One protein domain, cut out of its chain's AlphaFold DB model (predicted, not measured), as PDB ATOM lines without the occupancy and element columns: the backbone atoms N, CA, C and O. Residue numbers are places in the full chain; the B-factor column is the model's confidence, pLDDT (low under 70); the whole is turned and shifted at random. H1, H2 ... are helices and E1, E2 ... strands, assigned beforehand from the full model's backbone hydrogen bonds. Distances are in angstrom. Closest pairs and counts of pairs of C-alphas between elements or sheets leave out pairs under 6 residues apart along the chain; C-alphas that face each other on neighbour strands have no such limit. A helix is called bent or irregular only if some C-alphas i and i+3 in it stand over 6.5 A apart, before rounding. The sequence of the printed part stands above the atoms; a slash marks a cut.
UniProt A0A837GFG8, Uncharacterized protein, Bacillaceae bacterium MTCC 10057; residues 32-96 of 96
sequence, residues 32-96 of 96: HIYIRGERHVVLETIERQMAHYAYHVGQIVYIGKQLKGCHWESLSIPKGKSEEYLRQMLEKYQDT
ATOM      1  N   HIS A  32     168.064 228.468 173.843       98.06
ATOM      2  CA  HIS A  32     167.869 229.659 173.033       98.06
ATOM      3  C   HIS A  32     168.851 230.749 173.451       98.06
ATOM      4  O   HIS A  32     169.015 231.027 174.640       98.06
ATOM      5  N   ILE A  33     169.454 231.399 172.464       96.25
ATOM      6  CA  ILE A  33     170.322 232.561 172.633       96.25
ATOM      7  C   ILE A  33     169.821 233.713 171.767       96.25
ATOM      8  O   ILE A  33     169.058 233.509 170.823       96.25
ATOM      9  N   TYR A  34     170.251 234.930 172.090       97.25
ATOM     10  CA  TYR A  34     169.893 236.122 171.330       97.25
ATOM     11  C   TYR A  34     171.114 236.681 170.616       97.25
ATOM     12  O   TYR A  34     172.110 237.025 171.248       97.25
ATOM     13  N   ILE A  35     171.020 236.816 169.296       95.00
ATOM     14  CA  ILE A  35     172.052 237.435 168.466       95.00
ATOM     15  C   ILE A  35     171.410 238.629 167.779       95.00
ATOM     16  O   ILE A  35     170.481 238.477 166.998       95.00
ATOM     17  N   ARG A  36     171.885 239.841 168.097       95.00
ATOM     18  CA  ARG A  36     171.331 241.104 167.561       95.00
ATOM     19  C   ARG A  36     169.809 241.237 167.760       95.00
ATOM     20  O   ARG A  36     169.115 241.789 166.915       95.00
ATOM     21  N   GLY A  37     169.303 240.738 168.889       95.94
ATOM     22  CA  GLY A  37     167.880 240.779 169.244       95.94
ATOM     23  C   GLY A  37     167.034 239.648 168.650       95.94
ATOM     24  O   GLY A  37     165.888 239.485 169.057       95.94
ATOM     25  N   GLU A  38     167.590 238.830 167.756       95.56
ATOM     26  CA  GLU A  38     166.914 237.666 167.187       95.56
ATOM     27  C   GLU A  38     167.184 236.419 168.033       95.56
ATOM     28  O   GLU A  38     168.318 236.172 168.454       95.56
ATOM     29  N   ARG A  39     166.130 235.645 168.308       97.50
ATOM     30  CA  ARG A  39     166.217 234.411 169.091       97.50
ATOM     31  C   ARG A  39     166.610 233.247 168.180       97.50
ATOM     32  O   ARG A  39     165.858 232.927 167.269       97.50
ATOM     33  N   HIS A  40     167.705 232.569 168.504       97.75
ATOM     34  CA  HIS A  40     168.199 231.381 167.803       97.75
ATOM     35  C   HIS A  40     168.358 230.203 168.755       97.75
ATOM     36  O   HIS A  40     168.541 230.395 169.958       97.75
ATOM     37  N   VAL A  41     168.353 228.987 168.209       97.94
ATOM     38  CA  VAL A  41     168.800 227.789 168.934       97.94
ATOM     39  C   VAL A  41     170.331 227.697 168.857       97.94
ATOM     40  O   VAL A  41     170.932 228.078 167.847       97.94
ATOM     41  N   VAL A  42     170.985 227.209 169.914       97.88
ATOM     42  CA  VAL A  42     172.451 227.027 169.942       97.88
ATOM     43  C   VAL A  42     172.921 226.169 168.765       97.88
ATOM     44  O   VAL A  42     173.824 226.591 168.044       97.88
ATOM     45  N   LEU A  43     172.265 225.034 168.504       97.56
ATOM     46  CA  LEU A  43     172.581 224.166 167.364       97.56
ATOM     47  C   LEU A  43     172.534 224.908 166.017       97.56
ATOM     48  O   LEU A  43     173.488 224.861 165.246       97.56
ATOM     49  N   GLU A  44     171.458 225.654 165.753       96.62
ATOM     50  CA  GLU A  44     171.317 226.463 164.534       96.62
ATOM     51  C   GLU A  44     172.447 227.497 164.415       96.62
ATOM     52  O   GLU A  44     172.995 227.737 163.339       96.62
ATOM     53  N   THR A  45     172.832 228.104 165.538       96.19
ATOM     54  CA  THR A  45     173.918 229.085 165.568       96.19
ATOM     55  C   THR A  45     175.260 228.449 165.216       96.19
ATOM     56  O   THR A  45     176.027 229.047 164.459       96.19
ATOM     57  N   ILE A  46     175.541 227.245 165.722       96.69
ATOM     58  CA  ILE A  46     176.763 226.494 165.403       96.69
ATOM     59  C   ILE A  46     176.815 226.182 163.903       96.69
ATOM     60  O   ILE A  46     177.825 226.474 163.262       96.69
ATOM     61  N   GLU A  47     175.721 225.690 163.322       96.31
ATOM     62  CA  GLU A  47     175.623 225.413 161.880       96.31
ATOM     63  C   GLU A  47     175.866 226.672 161.033       96.31
ATOM     64  O   GLU A  47     176.657 226.669 160.084       96.31
ATOM     65  N   ARG A  48     175.261 227.803 161.421       95.06
ATOM     66  CA  ARG A  48     175.489 229.098 160.756       95.06
ATOM     67  C   ARG A  48     176.959 229.520 160.809       95.06
ATOM     68  O   ARG A  48     177.483 230.012 159.809       95.06
ATOM     69  N   GLN A  49     177.628 229.332 161.949       94.56
ATOM     70  CA  GLN A  49     179.057 229.629 162.075       94.56
ATOM     71  C   GLN A  49     179.912 228.682 161.229       94.56
ATOM     72  O   GLN A  49     180.828 229.144 160.555       94.56
ATOM     73  N   MET A  50     179.583 227.389 161.183       96.06
ATOM     74  CA  MET A  50     180.295 226.414 160.355       96.06
ATOM     75  C   MET A  50     180.275 226.810 158.872       96.06
ATOM     76  O   MET A  50     181.326 226.858 158.226       96.06
ATOM     77  N   ALA A  51     179.102 227.181 158.348       96.88
ATOM     78  CA  ALA A  51     178.960 227.658 156.974       96.88
ATOM     79  C   ALA A  51     179.762 228.949 156.718       96.88
ATOM     80  O   ALA A  51     180.421 229.094 155.686       96.88
ATOM     81  N   HIS A  52     179.752 229.876 157.677       96.50
ATOM     82  CA  HIS A  52     180.516 231.118 157.600       96.50
ATOM     83  C   HIS A  52     182.036 230.876 157.578       96.50
ATOM     84  O   HIS A  52     182.753 231.473 156.770       96.50
ATOM     85  N   TYR A  53     182.541 229.953 158.400       96.06
ATOM     86  CA  TYR A  53     183.954 229.572 158.386       96.06
ATOM     87  C   TYR A  53     184.348 228.925 157.061       96.06
ATOM     88  O   TYR A  53     185.367 229.301 156.483       96.06
ATOM     89  N   ALA A  54     183.525 228.011 156.537       96.81
ATOM     90  CA  ALA A  54     183.763 227.390 155.235       96.81
ATOM     91  C   ALA A  54     183.862 228.438 154.113       96.81
ATOM     92  O   ALA A  54     184.750 228.350 153.262       96.81
ATOM     93  N   TYR A  55     183.013 229.471 154.147       98.06
ATOM     94  CA  TYR A  55     183.065 230.583 153.200       98.06
ATOM     95  C   TYR A  55     184.412 231.327 153.251       98.06
ATOM     96  O   TYR A  55     185.061 231.507 152.216       98.06
ATOM     97  N   HIS A  56     184.885 231.698 154.443       97.12
ATOM     98  CA  HIS A  56     186.168 232.391 154.599       97.12
ATOM     99  C   HIS A  56     187.383 231.513 154.282       97.12
ATOM    100  O   HIS A  56     188.324 231.981 153.639       97.12
ATOM    101  N   VAL A  57     187.365 230.231 154.654       96.50
ATOM    102  CA  VAL A  57     188.408 229.278 154.240       96.50
ATOM    103  C   VAL A  57     188.440 229.168 152.714       96.50
ATOM    104  O   VAL A  57     189.519 229.202 152.122       96.50
ATOM    105  N   GLY A  58     187.276 229.136 152.060       96.56
ATOM    106  CA  GLY A  58     187.167 229.173 150.604       96.56
ATOM    107  C   GLY A  58     187.825 230.409 149.984       96.56
ATOM    108  O   GLY A  58     188.574 230.280 149.015       96.56
ATOM    109  N   GLN A  59     187.622 231.595 150.566       98.25
ATOM    110  CA  GLN A  59     188.289 232.828 150.124       98.25
ATOM    111  C   GLN A  59     189.819 232.740 150.262       98.25
ATOM    112  O   GLN A  59     190.537 233.093 149.326       98.25
ATOM    113  N   ILE A  60     190.326 232.221 151.387       96.88
ATOM    114  CA  ILE A  60     191.769 232.031 151.619       96.88
ATOM    115  C   ILE A  60     192.362 231.068 150.581       96.88
ATOM    116  O   ILE A  60     193.391 231.365 149.970       96.88
ATOM    117  N   VAL A  61     191.697 229.935 150.342       96.94
ATOM    118  CA  VAL A  61     192.104 228.945 149.334       96.94
ATOM    119  C   VAL A  61     192.102 229.562 147.936       96.94
ATOM    120  O   VAL A  61     193.043 229.349 147.172       96.94
ATOM    121  N   TYR A  62     191.083 230.355 147.601       96.44
ATOM    122  CA  TYR A  62     190.989 231.013 146.302       96.44
ATOM    123  C   TYR A  62     192.139 232.001 146.072       96.44
ATOM    124  O   TYR A  62     192.781 231.950 145.023       96.44
ATOM    125  N   ILE A  63     192.469 232.824 147.073       97.69
ATOM    126  CA  ILE A  63     193.637 233.716 147.026       97.69
ATOM    127  C   ILE A  63     194.923 232.897 146.849       97.69
ATOM    128  O   ILE A  63     195.744 233.210 145.987       97.69
ATOM    129  N   GLY A  64     195.084 231.809 147.609       96.50
ATOM    130  CA  GLY A  64     196.222 230.899 147.467       96.50
ATOM    131  C   GLY A  64     196.363 230.353 146.043       96.50
ATOM    132  O   GLY A  64     197.458 230.365 145.479       96.50
ATOM    133  N   LYS A  65     195.246 229.955 145.427       95.56
ATOM    134  CA  LYS A  65     195.196 229.479 144.042       95.56
ATOM    135  C   LYS A  65     195.589 230.565 143.043       95.56
ATOM    136  O   LYS A  65     196.362 230.282 142.131       95.56
ATOM    137  N   GLN A  66     195.106 231.795 143.219       97.06
ATOM    138  CA  GLN A  66     195.486 232.927 142.367       97.06
ATOM    139  C   GLN A  66     196.987 233.227 142.457       97.06
ATOM    140  O   GLN A  66     197.626 233.438 141.431       97.06
ATOM    141  N   LEU A  67     197.561 233.192 143.664       97.75
ATOM    142  CA  LEU A  67     198.984 233.459 143.887       97.75
ATOM    143  C   LEU A  67     199.898 232.354 143.346       97.75
ATOM    144  O   LEU A  67     200.998 232.640 142.880       97.75
ATOM    145  N   LYS A  68     199.477 231.088 143.433       97.12
ATOM    146  CA  LYS A  68     200.276 229.941 142.973       97.12
ATOM    147  C   LYS A  68     200.109 229.648 141.483       97.12
ATOM    148  O   LYS A  68     201.015 229.067 140.890       97.12
ATOM    149  N   GLY A  69     198.991 230.040 140.873       95.56
ATOM    150  CA  GLY A  69     198.742 229.836 139.448       95.56
ATOM    151  C   GLY A  69     198.900 228.369 139.041       95.56
ATOM    152  O   GLY A  69     198.266 227.485 139.618       95.56
ATOM    153  N   CYS A  70     199.772 228.099 138.065       94.56
ATOM    154  CA  CYS A  70     200.075 226.742 137.598       94.56
ATOM    155  C   CYS A  70     200.798 225.865 138.635       94.56
ATOM    156  O   CYS A  70     200.780 224.647 138.502       94.56
ATOM    157  N   HIS A  71     201.389 226.461 139.674       96.38
ATOM    158  CA  HIS A  71     202.018 225.745 140.788       96.38
ATOM    159  C   HIS A  71     201.035 225.425 141.924       96.38
ATOM    160  O   HIS A  71     201.459 225.022 143.005       96.38
ATOM    161  N   TRP A  72     199.733 225.672 141.742       95.69
ATOM    162  CA  TRP A  72     198.735 225.287 142.734       95.69
ATOM    163  C   TRP A  72     198.528 223.770 142.731       95.69
ATOM    164  O   TRP A  72     198.093 223.194 141.734       95.69
ATOM    165  N   GLU A  73     198.760 223.142 143.878       93.19
ATOM    166  CA  GLU A  73     198.440 221.735 144.107       93.19
ATOM    167  C   GLU A  73     197.013 221.605 144.653       93.19
ATOM    168  O   GLU A  73     196.588 222.344 145.544       93.19
ATOM    169  N   SER A  74     196.233 220.680 144.087       91.75
ATOM    170  CA  SER A  74     194.855 220.451 144.525       91.75
ATOM    171  C   SER A  74     194.828 219.935 145.967       91.75
ATOM    172  O   SER A  74     195.451 218.925 146.268       91.75
ATOM    173  N   LEU A  75     194.049 220.584 146.840       92.56
ATOM    174  CA  LEU A  75     193.830 220.152 148.234       92.56
ATOM    175  C   LEU A  75     192.782 219.027 148.360       92.56
ATOM    176  O   LEU A  75     192.407 218.628 149.457       92.56
ATOM    177  N   SER A  76     192.254 218.573 147.227       91.38
ATOM    178  CA  SER A  76     191.259 217.511 147.088       91.38
ATOM    179  C   SER A  76     191.494 216.803 145.747       91.38
ATOM    180  O   SER A  76     192.551 216.967 145.130       91.38
ATOM    181  N   ILE A  77     190.514 216.055 145.249       91.94
ATOM    182  CA  ILE A  77     190.586 215.361 143.964       91.94
ATOM    183  C   ILE A  77     190.818 216.386 142.835       91.94
ATOM    184  O   ILE A  77     190.000 217.297 142.658       91.94
ATOM    185  N   PRO A  78     191.912 216.268 142.058       91.88
ATOM    186  CA  PRO A  78     192.159 217.158 140.931       91.88
ATOM    187  C   PRO A  78     191.007 217.140 139.920       91.88
ATOM    188  O   PRO A  78     190.345 216.122 139.703       91.88
ATOM    189  N   LYS A  79     190.775 218.273 139.251       88.25
ATOM    190  CA  LYS A  79     189.709 218.383 138.247       88.25
ATOM    191  C   LYS A  79     189.894 217.320 137.154       88.25
ATOM    192  O   LYS A  79     190.965 217.219 136.567       88.25
ATOM    193  N   GLY A  80     188.836 216.557 136.875       94.00
ATOM    194  CA  GLY A  80     188.852 215.474 135.884       94.00
ATOM    195  C   GLY A  80     189.379 214.132 136.405       94.00
ATOM    196  O   GLY A  80     189.470 213.189 135.629       94.00
ATOM    197  N   LYS A  81     189.708 214.023 137.700       95.81
ATOM    198  CA  LYS A  81     190.212 212.786 138.322       95.81
ATOM    199  C   LYS A  81     189.200 212.066 139.220       95.81
ATOM    200  O   LYS A  81     189.553 211.076 139.850       95.81
ATOM    201  N   SER A  82     187.942 212.512 139.259       95.81
ATOM    202  CA  SER A  82     186.906 211.940 140.136       95.81
ATOM    203  C   SER A  82     186.641 210.453 139.893       95.81
ATOM    204  O   SER A  82     186.583 209.690 140.849       95.81
ATOM    205  N   GLU A  83     186.523 210.020 138.635       96.62
ATOM    206  CA  GLU A  83     186.272 208.606 138.303       96.62
ATOM    207  C   GLU A  83     187.466 207.698 138.608       96.62
ATOM    208  O   GLU A  83     187.293 206.535 138.967       96.62
ATOM    209  N   GLU A  84     188.684 208.214 138.440       96.50
ATOM    210  CA  GLU A  84     189.915 207.493 138.770       96.50
ATOM    211  C   GLU A  84     190.025 207.308 140.287       96.50
ATOM    212  O   GLU A  84     190.232 206.193 140.757       96.50
ATOM    213  N   TYR A  85     189.790 208.377 141.054       95.06
ATOM    214  CA  TYR A  85     189.766 208.319 142.513       95.06
ATOM    215  C   TYR A  85     188.675 207.373 143.037       95.06
ATOM    216  O   TYR A  85     188.919 206.595 143.955       95.06
ATOM    217  N   LEU A  86     187.477 207.394 142.437       95.44
ATOM    218  CA  LEU A  86     186.393 206.486 142.812       95.44
ATOM    219  C   LEU A  86     186.787 205.017 142.607       95.44
ATOM    220  O   LEU A  86     186.558 204.207 143.501       95.44
ATOM    221  N   ARG A  87     187.404 204.679 141.467       96.81
ATOM    222  CA  ARG A  87     187.899 203.318 141.203       96.81
ATOM    223  C   ARG A  87     188.912 202.865 142.254       96.81
ATOM    224  O   ARG A  87     188.718 201.809 142.841       96.81
ATOM    225  N   GLN A  88     189.901 203.706 142.564       95.44
ATOM    226  CA  GLN A  88     190.904 203.415 143.598       95.44
ATOM    227  C   GLN A  88     190.269 203.153 144.971       95.44
ATOM    228  O   GLN A  88     190.699 202.264 145.703       95.44
ATOM    229  N   MET A  89     189.235 203.918 145.334       94.94
ATOM    230  CA  MET A  89     188.524 203.717 146.596       94.94
ATOM    231  C   MET A  89     187.729 202.408 146.598       94.94
ATOM    232  O   MET A  89     187.775 201.691 147.590       94.94
ATOM    233  N   LEU A  90     187.033 202.070 145.509       95.81
ATOM    234  CA  LEU A  90     186.292 200.809 145.409       95.81
ATOM    235  C   LEU A  90     187.219 199.591 145.496       95.81
ATOM    236  O   LEU A  90     186.920 198.680 146.258       95.81
ATOM    237  N   GLU A  91     188.356 199.609 144.799       95.56
ATOM    238  CA  GLU A  91     189.374 198.552 144.881       95.56
ATOM    239  C   GLU A  91     189.912 198.411 146.314       95.56
ATOM    240  O   GLU A  91     189.977 197.310 146.852       95.56
ATOM    241  N   LYS A  92     190.213 199.533 146.981       93.31
ATOM    242  CA  LYS A  92     190.716 199.541 148.363       93.31
ATOM    243  C   LYS A  92     189.763 198.881 149.366       93.31
ATOM    244  O   LYS A  92     190.237 198.309 150.342       93.31
ATOM    245  N   TYR A  93     188.451 199.011 149.171       92.06
ATOM    246  CA  TYR A  93     187.436 198.461 150.079       92.06
ATOM    247  C   TYR A  93     186.818 197.145 149.588       92.06
ATOM    248  O   TYR A  93     185.977 196.594 150.288       92.06
ATOM    249  N   GLN A  94     187.208 196.633 148.417       77.38
ATOM    250  CA  GLN A  94     186.754 195.332 147.910       77.38
ATOM    251  C   GLN A  94     187.423 194.138 148.612       77.38
ATOM    252  O   GLN A  94     186.858 193.047 148.587       77.38
ATOM    253  N   ASP A  95     188.570 194.351 149.267       61.88
ATOM    254  CA  ASP A  95     189.340 193.321 149.987       61.88
ATOM    255  C   ASP A  95     189.137 193.343 151.525       61.88
ATOM    256  O   ASP A  95     189.875 192.686 152.265       61.88
ATOM    257  N   THR A  96     188.146 194.095 152.017       54.78
ATOM    258  CA  THR A  96     187.687 194.126 153.428       54.78
ATOM    259  C   THR A  96     186.251 193.661 153.538       54.78
ATOM    260  O   THR A  96     185.957 192.909 154.492       54.78
TER     261      THR A  96
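AT A GLANCE: This is residues 32 to 96 of the 96 residues of an uncharacterized protein of Bacillaceae bacterium MTCC 10057 (UniProt A0A837GFG8). One long helix, H1, runs between a small strand hairpin, E1 and E2, at its first end and a loop that folds back from its last end to a shorter helix, H2. Together they make an open, flat V with no core. The printed part has 65 residues, mostly helix, in the order E1, E2, H1, H2. It is extended, with a radius of gyration of the C-alphas of 19.2 A and spans of 51 by 40 by 14 A.

HOW THE PARTS SIT: E1, residues 32 to 35, and E2, residues 38 to 41, form an antiparallel hairpin at 139 degrees; N 33 and O 40 are within hydrogen-bond range at 2.8 A. H1, residues 42 to 71, follows by a tight link; its closest C-alphas to E1 are those of Val 42 and His 32, 6.1 A. H1 has a kink of 48 degrees near residue 65 and is irregular, with C-alphas 67 and 70 9.3 A apart. H2, residues 82 to 94, is apart from H1, E1 and E2. Every O i to N i+4 pair is within hydrogen-bond range in H2, and 24 of 26 in H1.

IN THESE COORDINATES: E1 begins at C-alpha 32 (167.869, 229.659, 173.033). H1 is 41.5 A long and H2 18.3 A, ending at C-alpha 94 (186.754, 195.332, 147.910).

THE WHOLE: The C-alphas of Gly 37 and Asp 95 are farthest apart, 55.5 A. The printed part has no cut and no long link; residues 95 to 96 are under pLDDT 70.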